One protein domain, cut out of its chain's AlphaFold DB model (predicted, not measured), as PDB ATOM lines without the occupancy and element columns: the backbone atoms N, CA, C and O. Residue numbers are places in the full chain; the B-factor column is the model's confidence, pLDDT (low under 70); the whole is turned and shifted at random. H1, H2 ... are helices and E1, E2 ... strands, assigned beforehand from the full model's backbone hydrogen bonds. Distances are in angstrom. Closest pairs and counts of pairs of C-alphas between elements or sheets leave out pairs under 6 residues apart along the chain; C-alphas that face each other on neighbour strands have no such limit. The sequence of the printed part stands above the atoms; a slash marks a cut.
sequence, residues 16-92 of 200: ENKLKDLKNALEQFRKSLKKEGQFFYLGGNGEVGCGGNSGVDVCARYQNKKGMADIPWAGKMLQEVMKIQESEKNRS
ATOM      1  N   GLU A  16     266.647 185.196 196.517       68.81
ATOM      2  CA  GLU A  16     266.644 183.929 197.264       68.81
ATOM      3  C   GLU A  16     265.909 184.039 198.610       68.81
ATOM      4  O   GLU A  16     265.093 183.180 198.954       68.81
ATOM      5  N   ASN A  17     266.116 185.144 199.338       81.12
ATOM      6  CA  ASN A  17     265.421 185.389 200.605       81.12
ATOM      7  C   ASN A  17     263.905 185.504 200.394       81.12
ATOM      8  O   ASN A  17     263.138 184.927 201.157       81.12
ATOM      9  N   LYS A  18     263.460 186.130 199.296       86.88
ATOM     10  CA  LYS A  18     262.028 186.287 198.989       86.88
ATOM     11  C   LYS A  18     261.327 184.970 198.662       86.88
ATOM     12  O   LYS A  18     260.180 184.792 199.066       86.88
ATOM     13  N   LEU A  19     261.979 184.051 197.945       91.94
ATOM     14  CA  LEU A  19     261.396 182.731 197.661       91.94
ATOM     15  C   LEU A  19     261.261 181.900 198.938       91.94
ATOM     16  O   LEU A  19     260.231 181.256 199.155       91.94
ATOM     17  N   LYS A  20     262.272 181.960 199.812       91.81
ATOM     18  CA  LYS A  20     262.223 181.328 201.134       91.81
ATOM     19  C   LYS A  20     261.116 181.932 202.001       91.81
ATOM     20  O   LYS A  20     260.350 181.182 202.604       91.81
ATOM     21  N   ASP A  21     260.986 183.254 202.011       92.81
ATOM     22  CA  ASP A  21     259.935 183.958 202.747       92.81
ATOM     23  C   ASP A  21     258.542 183.581 202.236       92.81
ATOM     24  O   ASP A  21     257.654 183.292 203.036       92.81
ATOM     25  N   LEU A  22     258.354 183.502 200.914       94.31
ATOM     26  CA  LEU A  22     257.088 183.075 200.318       94.31
ATOM     27  C   LEU A  22     256.744 181.628 200.690       94.31
ATOM     28  O   LEU A  22     255.607 181.350 201.078       94.31
ATOM     29  N   LYS A  23     257.715 180.710 200.621       95.75
ATOM     30  CA  LYS A  23     257.526 179.318 201.055       95.75
ATOM     31  C   LYS A  23     257.097 179.256 202.521       95.75
ATOM     32  O   LYS A  23     256.081 178.640 202.839       95.75
ATOM     33  N   ASN A  24     257.829 179.946 203.393       95.94
ATOM     34  CA  ASN A  24     257.536 179.997 204.822       95.94
ATOM     35  C   ASN A  24     256.153 180.597 205.092       95.94
ATOM     36  O   ASN A  24     255.403 180.058 205.904       95.94
ATOM     37  N   ALA A  25     255.782 181.669 204.388       95.94
ATOM     38  CA  ALA A  25     254.473 182.295 204.512       95.94
ATOM     39  C   ALA A  25     253.340 181.339 204.108       95.94
ATOM     40  O   ALA A  25     252.329 181.268 204.802       95.94
ATOM     41  N   LEU A  26     253.511 180.554 203.037       96.50
ATOM     42  CA  LEU A  26     252.527 179.552 202.607       96.50
ATOM     43  C   LEU A  26     252.400 178.393 203.603       96.50
ATOM     44  O   LEU A  26     251.293 177.916 203.869       96.50
ATOM     45  N   GLU A  27     253.513 177.943 204.180       95.75
ATOM     46  CA  GLU A  27     253.503 176.909 205.217       95.75
ATOM     47  C   GLU A  27     252.855 177.404 206.514       95.75
ATOM     48  O   GLU A  27     252.010 176.711 207.085       95.75
ATOM     49  N   GLN A  28     253.203 178.612 206.964       96.31
ATOM     50  CA  GLN A  28     252.582 179.245 208.129       96.31
ATOM     51  C   GLN A  28     251.092 179.480 207.902       96.31
ATOM     52  O   GLN A  28     250.289 179.173 208.778       96.31
ATOM     53  N   PHE A  29     250.712 179.938 206.708       96.31
ATOM     54  CA  PHE A  29     249.319 180.094 206.316       96.31
ATOM     55  C   PHE A  29     248.544 178.785 206.494       96.31
ATOM     56  O   PHE A  29     247.520 178.776 207.173       96.31
ATOM     57  N   ARG A  30     249.059 177.661 205.977       96.12
ATOM     58  CA  ARG A  30     248.413 176.345 206.127       96.12
ATOM     59  C   ARG A  30     248.292 175.908 207.587       96.12
ATOM     60  O   ARG A  30     247.261 175.362 207.964       96.12
ATOM     61  N   LYS A  31     249.319 176.166 208.402       95.12
ATOM     62  CA  LYS A  31     249.323 175.862 209.845       95.12
ATOM     63  C   LYS A  31     248.380 176.761 210.650       95.12
ATOM     64  O   LYS A  31     247.889 176.337 211.687       95.12
ATOM     65  N   SER A  32     248.129 177.984 210.181       95.62
ATOM     66  CA  SER A  32     247.259 178.959 210.854       95.62
ATOM     67  C   SER A  32     245.765 178.656 210.721       95.62
ATOM     68  O   SER A  32     244.948 179.277 211.401       95.62
ATOM     69  N   LEU A  33     245.396 177.720 209.845       96.00
ATOM     70  CA  LEU A  33     244.006 177.348 209.627       96.00
ATOM     71  C   LEU A  33     243.470 176.575 210.826       96.00
ATOM     72  O   LEU A  33     244.080 175.608 211.287       96.00
ATOM     73  N   LYS A  34     242.283 176.956 211.285       95.06
ATOM     74  CA  LYS A  34     241.596 176.240 212.361       95.06
ATOM     75  C   LYS A  34     240.886 175.025 211.784       95.06
ATOM     76  O   LYS A  34     240.155 175.160 210.808       95.06
ATOM     77  N   LYS A  35     241.099 173.848 212.372       94.88
ATOM     78  CA  LYS A  35     240.403 172.618 211.984       94.88
ATOM     79  C   LYS A  35     239.149 172.446 212.831       94.88
ATOM     80  O   LYS A  35     239.243 172.438 214.054       94.88
ATOM     81  N   GLU A  36     238.017 172.223 212.178       93.38
ATOM     82  CA  GLU A  36     236.760 171.883 212.838       93.38
ATOM     83  C   GLU A  36     235.991 170.870 211.979       93.38
ATOM     84  O   GLU A  36     235.673 171.108 210.809       93.38
ATOM     85  N   GLY A  37     235.761 169.680 212.540       92.81
ATOM     86  CA  GLY A  37     235.166 168.551 211.825       92.81
ATOM     87  C   GLY A  37     235.922 168.186 210.538       92.81
ATOM     88  O   GLY A  37     237.113 167.863 210.553       92.81
ATOM     89  N   GLN A  38     235.204 168.224 209.410       95.38
ATOM     90  CA  GLN A  38     235.711 167.888 208.070       95.38
ATOM     91  C   GLN A  38     236.266 169.099 207.302       95.38
ATOM     92  O   GLN A  38     236.524 169.005 206.099       95.38
ATOM     93  N   PHE A  39     236.454 170.238 207.971       95.69
ATOM     94  CA  PHE A  39     236.846 171.484 207.325       95.69
ATOM     95  C   PHE A  39     237.982 172.205 208.056       95.69
ATOM     96  O   PHE A  39     238.265 171.973 209.232       95.69
ATOM     97  N   PHE A  40     238.630 173.095 207.313       96.56
ATOM     98  CA  PHE A  40     239.614 174.055 207.789       96.56
ATOM     99  C   PHE A  40     239.134 175.473 207.490       96.56
ATOM    100  O   PHE A  40     238.588 175.719 206.412       96.56
ATOM    101  N   TYR A  41     239.380 176.404 208.404       95.69
ATOM    102  CA  TYR A  41     238.857 177.765 208.335       95.69
ATOM    103  C   TYR A  41     239.969 178.809 208.411       95.69
ATOM    104  O   TYR A  41     240.887 178.713 209.231       95.69
ATOM    105  N   LEU A  42     239.858 179.821 207.552       95.44
ATOM    106  CA  LEU A  42     240.635 181.055 207.601       95.44
ATOM    107  C   LEU A  42     239.707 182.216 207.960       95.44
ATOM    108  O   LEU A  42     238.794 182.525 207.194       95.44
ATOM    109  N   GLY A  43     239.984 182.885 209.078       92.00
ATOM    110  CA  GLY A  43     239.066 183.876 209.645       92.00
ATOM    111  C   GLY A  43     237.845 183.219 210.295       92.00
ATOM    112  O   GLY A  43     237.618 182.021 210.128       92.00
ATOM    113  N   GLY A  44     237.084 184.001 211.062       88.12
ATOM    114  CA  GLY A  44     235.933 183.508 211.825       88.12
ATOM    115  C   GLY A  44     236.247 182.311 212.739       88.12
ATOM    116  O   GLY A  44     237.408 181.995 213.038       88.12
ATOM    117  N   ASN A  45     235.190 181.654 213.213       79.31
ATOM    118  CA  ASN A  45     235.246 180.356 213.894       79.31
ATOM    119  C   ASN A  45     234.517 179.245 213.125       79.31
ATOM    120  O   ASN A  45     234.826 178.096 213.371       79.31
ATOM    121  N   GLY A  46     233.638 179.568 212.168       80.56
ATOM    122  CA  GLY A  46     232.952 178.573 211.334       80.56
ATOM    123  C   GLY A  46     231.662 178.001 211.935       80.56
ATOM    124  O   GLY A  46     230.928 177.327 211.214       80.56
ATOM    125  N   GLU A  47     231.330 178.339 213.186       85.19
ATOM    126  CA  GLU A  47     230.176 177.799 213.932       85.19
ATOM    127  C   GLU A  47     228.828 178.033 213.229       85.19
ATOM    128  O   GLU A  47     227.965 177.159 213.213       85.19
ATOM    129  N   VAL A  48     228.654 179.203 212.609       85.06
ATOM    130  CA  VAL A  48     227.435 179.595 211.872       85.06
ATOM    131  C   VAL A  48     227.610 179.528 210.348       85.06
ATOM    132  O   VAL A  48     226.751 179.982 209.591       85.06
ATOM    133  N   GLY A  49     228.718 178.950 209.877       86.88
ATOM    134  CA  GLY A  49     229.110 178.932 208.466       86.88
ATOM    135  C   GLY A  49     229.923 180.158 208.028       86.88
ATOM    136  O   GLY A  49     230.309 180.995 208.837       86.88
ATOM    137  N   CYS A  50     230.215 180.232 206.724       92.88
ATOM    138  CA  CYS A  50     230.939 181.344 206.092       92.88
ATOM    139  C   CYS A  50     230.007 182.133 205.157       92.88
ATOM    140  O   CYS A  50     230.184 182.095 203.937       92.88
ATOM    141  N   GLY A  51     228.957 182.749 205.713       91.19
ATOM    142  CA  GLY A  51     227.930 183.473 204.950       91.19
ATOM    143  C   GLY A  51     228.252 184.951 204.711       91.19
ATOM    144  O   GLY A  51     227.853 185.511 203.692       91.19
ATOM    145  N   GLY A  52     229.016 185.569 205.614       91.44
ATOM    146  CA  GLY A  52     229.301 187.003 205.600       91.44
ATOM    147  C   GLY A  52     228.121 187.889 206.021       91.44
ATOM    148  O   GLY A  52     228.107 189.076 205.687       91.44
ATOM    149  N   ASN A  53     227.141 187.346 206.744       90.81
ATOM    150  CA  ASN A  53     225.978 188.076 207.258       90.81
ATOM    151  C   ASN A  53     226.344 189.017 208.426       90.81
ATOM    152  O   ASN A  53     225.606 189.949 208.744       90.81
ATOM    153  N   SER A  54     227.478 188.775 209.076       89.00
ATOM    154  CA  SER A  54     228.020 189.468 210.242       89.00
ATOM    155  C   SER A  54     229.556 189.517 210.169       89.00
ATOM    156  O   SER A  54     230.182 188.934 209.294       89.00
ATOM    157  N   GLY A  55     230.216 190.211 211.099       84.12
ATOM    158  CA  GLY A  55     231.685 190.198 211.144       84.12
ATOM    159  C   GLY A  55     232.280 188.834 211.527       84.12
ATOM    160  O   GLY A  55     233.435 188.565 211.203       84.12
ATOM    161  N   VAL A  56     231.509 187.984 212.214       84.56
ATOM    162  CA  VAL A  56     231.999 186.722 212.797       84.56
ATOM    163  C   VAL A  56     231.917 185.532 211.836       84.56
ATOM    164  O   VAL A  56     232.668 184.574 212.003       84.56
ATOM    165  N   ASP A  57     231.086 185.617 210.797       89.69
ATOM    166  CA  ASP A  57     230.897 184.579 209.770       89.69
ATOM    167  C   ASP A  57     231.566 184.934 208.428       89.69
ATOM    168  O   ASP A  57     231.287 184.321 207.397       89.69
ATOM    169  N   VAL A  58     232.484 185.909 208.420       93.69
ATOM    170  CA  VAL A  58     233.392 186.143 207.286       93.69
ATOM    171  C   VAL A  58     234.589 185.206 207.417       93.69
ATOM    172  O   VAL A  58     235.548 185.480 208.141       93.69
ATOM    173  N   CYS A  59     234.542 184.093 206.691       94.75
ATOM    174  CA  CYS A  59     235.622 183.116 206.646       94.75
ATOM    175  C   CYS A  59     235.788 182.484 205.262       94.75
ATOM    176  O   CYS A  59     234.902 182.546 204.411       94.75
ATOM    177  N   ALA A  60     236.941 181.855 205.038       95.69
ATOM    178  CA  ALA A  60     237.121 180.899 203.952       95.69
ATOM    179  C   ALA A  60     237.152 179.483 204.532       95.69
ATOM    180  O   ALA A  60     237.905 179.218 205.469       95.69
ATOM    181  N   ARG A  61     236.350 178.585 203.954       95.69
ATOM    182  CA  ARG A  61     236.250 177.177 204.351       95.69
ATOM    183  C   ARG A  61     236.909 176.282 203.309       95.69
ATOM    184  O   ARG A  61     236.572 176.354 202.129       95.69
ATOM    185  N   TYR A  62     237.782 175.393 203.760       97.06
ATOM    186  CA  TYR A  62     238.500 174.426 202.936       97.06
ATOM    187  C   TYR A  62     238.178 173.008 203.383       97.06
ATOM    188  O   TYR A  62     238.056 172.739 204.577       97.06
ATOM    189  N   GLN A  63     238.039 172.088 202.433       97.25
ATOM    190  CA  GLN A  63     237.760 170.692 202.751       97.25
ATOM    191  C   GLN A  63     239.002 170.022 203.346       97.25
ATOM    192  O   GLN A  63     240.121 170.243 202.877       97.25
ATOM    193  N   ASN A  64     238.805 169.186 204.361       96.94
ATOM    194  CA  ASN A  64     239.846 168.300 204.854       96.94
ATOM    195  C   ASN A  64     240.066 167.164 203.845       96.94
ATOM    196  O   ASN A  64     239.169 166.360 203.589       96.94
ATOM    197  N   LYS A  65     241.275 167.082 203.293       96.31
ATOM    198  CA  LYS A  65     241.740 165.949 202.495       96.31
ATOM    199  C   LYS A  65     242.994 165.385 203.145       96.31
ATOM    200  O   LYS A  65     244.009 166.068 203.242       96.31
ATOM    201  N   LYS A  66     242.924 164.124 203.588       95.31
ATOM    202  CA  LYS A  66     244.046 163.399 204.218       95.31
ATOM    203  C   LYS A  66     244.663 164.147 205.416       95.31
ATOM    204  O   LYS A  66     245.875 164.169 205.585       95.31
ATOM    205  N   GLY A  67     243.827 164.789 206.231       94.88
ATOM    206  CA  GLY A  67     244.270 165.522 207.420       94.88
ATOM    207  C   GLY A  67     244.794 166.933 207.144       94.88
ATOM    208  O   GLY A  67     245.258 167.580 208.080       94.88
ATOM    209  N   MET A  68     244.708 167.425 205.906       95.62
ATOM    210  CA  MET A  68     245.184 168.752 205.507       95.62
ATOM    211  C   MET A  68     244.092 169.547 204.788       95.62
ATOM    212  O   MET A  68     243.184 168.980 204.181       95.62
ATOM    213  N   ALA A  69     244.189 170.876 204.838       97.19
ATOM    214  CA  ALA A  69     243.311 171.752 204.073       97.19
ATOM    215  C   ALA A  69     243.603 171.629 202.569       97.19
ATOM    216  O   ALA A  69     244.733 171.868 202.129       97.19
ATOM    217  N   ASP A  70     242.586 171.306 201.773       97.62
ATOM    218  CA  ASP A  70     242.688 171.338 200.316       97.62
ATOM    219  C   ASP A  70     242.612 172.780 199.804       97.62
ATOM    220  O   ASP A  70     241.536 173.373 199.701       97.62
ATOM    221  N   ILE A  71     243.780 173.358 199.515       97.56
ATOM    222  CA  ILE A  71     243.932 174.746 199.064       97.56
ATOM    223  C   ILE A  71     244.695 174.763 197.735       97.56
ATOM    224  O   ILE A  71     245.928 174.895 197.732       97.56
ATOM    225  N   PRO A  72     243.989 174.655 196.591       96.62
ATOM    226  CA  PRO A  72     244.624 174.493 195.285       96.62
ATOM    227  C   PRO A  72     245.596 175.620 194.922       96.62
ATOM    228  O   PRO A  72     246.673 175.360 194.391       96.62
ATOM    229  N   TRP A  73     245.253 176.875 195.234       97.62
ATOM    230  CA  TRP A  73     246.107 178.023 194.915       97.62
ATOM    231  C   TRP A  73     247.425 178.001 195.703       97.62
ATOM    232  O   TRP A  73     248.479 178.246 195.123       97.62
ATOM    233  N   ALA A  74     247.394 177.625 196.985       96.69
ATOM    234  CA  ALA A  74     248.596 177.520 197.810       96.69
ATOM    235  C   ALA A  74     249.486 176.358 197.344       96.69
ATOM    236  O   ALA A  74     250.709 176.464 197.370       96.69
ATOM    237  N   GLY A  75     248.870 175.260 196.888       96.25
ATOM    238  CA  GLY A  75     249.589 174.140 196.275       96.25
ATOM    239  C   GLY A  75     250.343 174.555 195.013       96.25
ATOM    240  O   GLY A  75     251.539 174.296 194.909       96.25
ATOM    241  N   LYS A  76     249.671 175.271 194.103       97.75
ATOM    242  CA  LYS A  76     250.300 175.800 192.883       97.75
ATOM    243  C   LYS A  76     251.450 176.757 193.199       97.75
ATOM    244  O   LYS A  76     252.517 176.619 192.621       97.75
ATOM    245  N   MET A  77     251.270 177.681 194.147       97.44
ATOM    246  CA  MET A  77     252.338 178.612 194.533       97.44
ATOM    247  C   MET A  77     253.570 177.892 195.095       97.44
ATOM    248  O   MET A  77     254.684 178.217 194.700       97.44
ATOM    249  N   LEU A  78     253.391 176.891 195.967       95.94
ATOM    250  CA  LEU A  78     254.513 176.094 196.483       95.94
ATOM    251  C   LEU A  78     255.246 175.345 195.364       95.94
ATOM    252  O   LEU A  78     256.474 175.325 195.353       95.94
ATOM    253  N   GLN A  79     254.507 174.767 194.415       96.88
ATOM    254  CA  GLN A  79     255.099 174.077 193.271       96.88
ATOM    255  C   GLN A  79     255.950 175.027 192.417       96.88
ATOM    256  O   GLN A  79     257.073 174.682 192.056       96.88
ATOM    257  N   GLU A  80     255.449 176.228 192.122       97.50
ATOM    258  CA  GLU A  80     256.206 177.222 191.353       97.50
ATOM    259  C   GLU A  80     257.437 177.728 192.117       97.50
ATOM    260  O   GLU A  80     258.507 177.857 191.527       97.50
ATOM    261  N   VAL A  81     257.341 177.924 193.439       96.12
ATOM    262  CA  VAL A  81     258.512 178.270 194.265       96.12
ATOM    263  C   VAL A  81     259.599 177.197 194.163       96.12
ATOM    264  O   VAL A  81     260.769 177.538 193.999       96.12
ATOM    265  N   MET A  82     259.232 175.913 194.207       95.00
ATOM    266  CA  MET A  82     260.198 174.815 194.079       95.00
ATOM    267  C   MET A  82     260.869 174.789 192.701       95.00
ATOM    268  O   MET A  82     262.090 174.659 192.634       95.00
ATOM    269  N   LYS A  83     260.104 174.979 191.617       96.00
ATOM    270  CA  LYS A  83     260.654 175.046 190.251       96.00
ATOM    271  C   LYS A  83     261.661 176.183 190.091       96.00
ATOM    272  O   LYS A  83     262.720 175.989 189.498       96.00
ATOM    273  N   ILE A  84     261.347 177.365 190.630       94.25
ATOM    274  CA  ILE A  84     262.252 178.517 190.553       94.25
ATOM    275  C   ILE A  84     263.545 178.217 191.325       94.25
ATOM    276  O   ILE A  84     264.625 178.380 190.761       94.25
ATOM    277  N   GLN A  85     263.452 177.696 192.553       92.44
ATOM    278  CA  GLN A  85     264.627 177.333 193.358       92.44
ATOM    279  C   GLN A  85     265.525 176.295 192.670       92.44
ATOM    280  O   GLN A  85     266.751 176.406 192.705       92.44
ATOM    281  N   GLU A  86     264.931 175.294 192.021       92.81
ATOM    282  CA  GLU A  86     265.673 174.292 191.252       92.81
ATOM    283  C   GLU A  86     266.390 174.918 190.047       92.81
ATOM    284  O   GLU A  86     267.577 174.666 189.828       92.81
ATOM    285  N   SER A  87     265.708 175.800 189.311       91.69
ATOM    286  CA  SER A  87     266.309 176.508 188.175       91.69
ATOM    287  C   SER A  87     267.481 177.409 188.589       91.69
ATOM    288  O   SER A  87     268.501 177.450 187.898       91.69
ATOM    289  N   GLU A  88     267.387 178.078 189.744       89.38
ATOM    290  CA  GLU A  88     268.462 178.907 190.301       89.38
ATOM    291  C   GLU A  88     269.663 178.053 190.722       89.38
ATOM    292  O   GLU A  88     270.805 178.385 190.392       89.38
ATOM    293  N   LYS A  89     269.419 176.904 191.367       88.12
ATOM    294  CA  LYS A  89     270.476 175.952 191.734       88.12
ATOM    295  C   LYS A  89     271.221 175.436 190.501       88.12
ATOM    296  O   LYS A  89     272.452 175.440 190.485       88.12
ATOM    297  N   ASN A  90     270.491 175.043 189.458       88.75
ATOM    298  CA  ASN A  90     271.083 174.517 188.225       88.75
ATOM    299  C   ASN A  90     271.894 175.585 187.478       88.75
ATOM    300  O   ASN A  90     272.971 175.294 186.954       88.75
ATOM    301  N   ARG A  91     271.437 176.844 187.491       84.94
ATOM    302  CA  ARG A  91     272.184 177.970 186.918       84.94
ATOM    303  C   ARG A  91     273.511 178.210 187.642       84.94
ATOM    304  O   ARG A  91     274.523 178.442 186.983       84.94
ATOM    305  N   SER A  92     273.524 178.141 188.970       77.94
ATOM    306  CA  SER A  92     274.746 178.329 189.763       77.94
ATOM    307  C   SER A  92     275.793 177.245 189.486       77.94
ATOM    308  O   SER A  92     276.979 177.556 189.384       77.94
TER     309      SER A  92
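AT A GLANCE: This is residues 16 to 92 of the 200 residues of an uncharacterized protein of Trypanosoma congolense (strain IL3000) (UniProt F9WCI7). Two helices, H1 and H2, lie side by side and run opposite ways as a long arm, and a small head at one end of that arm holds a three-stranded antiparallel sheet. Residues 43 to 59, a long loop with no named element, lie in the head, and Asn 53 in that loop and Ser 92 at the end of H2 are the two residues whose C-alphas are farthest apart. The printed part has 77 residues with two named helices and three named strands, in the order H1, E1, E2, E3, H2; the sheet's order is E1, E2, E3, and the class is mixed, helices and strands. The whole is loose, with a radius of gyration of the C-alphas of 15.8 A, and spans 52 by 26 by 15 A, only just a rod.

HOW THE PARTS SIT: H1, residues 16 to 31, touches H2, residues 72 to 92, with the closest C-alphas, those of Leu 19 and Val 81, 6.3 A apart. Their lines stand at a shallow tilt of 26 degrees, and they run opposite ways. In both helices every O i to N i+4 pair is within hydrogen-bond range. After H1 come E1, residues 34 to 36, E2, residues 39 to 42, and E3, residues 60 to 65, a meander, each strand the antiparallel neighbour of the one before. E1 and E2 form a hairpin at 150 degrees, with N 34 and O 41 at 3.0 A and N 41 and O 34 at 2.8 A, within hydrogen-bond range. E2 and E3 form a hairpin at 145 degrees, with N 40 and O 62 at 2.8 A and N 60 and O 42 at 2.9 A, within hydrogen-bond range. Residues 64 to 65 of E3 also pair, antiparallel, with residues 68 to 69. H1 is not on the sheet, but only just, with 4 pairs of C-alphas within 10 A; H2 is not on it, with 1 pair. H1 is apart from E2 and E3, and H2 is apart from E1 and E2.

IN THESE COORDINATES: H1 begins at C-alpha 16, (266.644, 183.929, 197.264), and is 22.9 A long. E1 is 6.5 A long, E2 10.3 A and E3 15.7 A, with C-alpha 60 at (237.121, 180.899, 203.952). H2 is 30.9 A long and ends at C-alpha 92, (274.746, 178.329, 189.763).

THE WHOLE: The C-alphas of Asn 53 and Ser 92 are 52.7 A apart, while those of the first and last printed residues, Glu 16 and Ser 92, are 12.4 A apart. The printed part has no cut. The links from H1 to E1 and from E1 to E2 are tight, that from E3 to H2 is short, and that from E2 to E3 is long, with 17 residues. The mean pLDDT of the printed part is 92.7, and residue 16 is under 70.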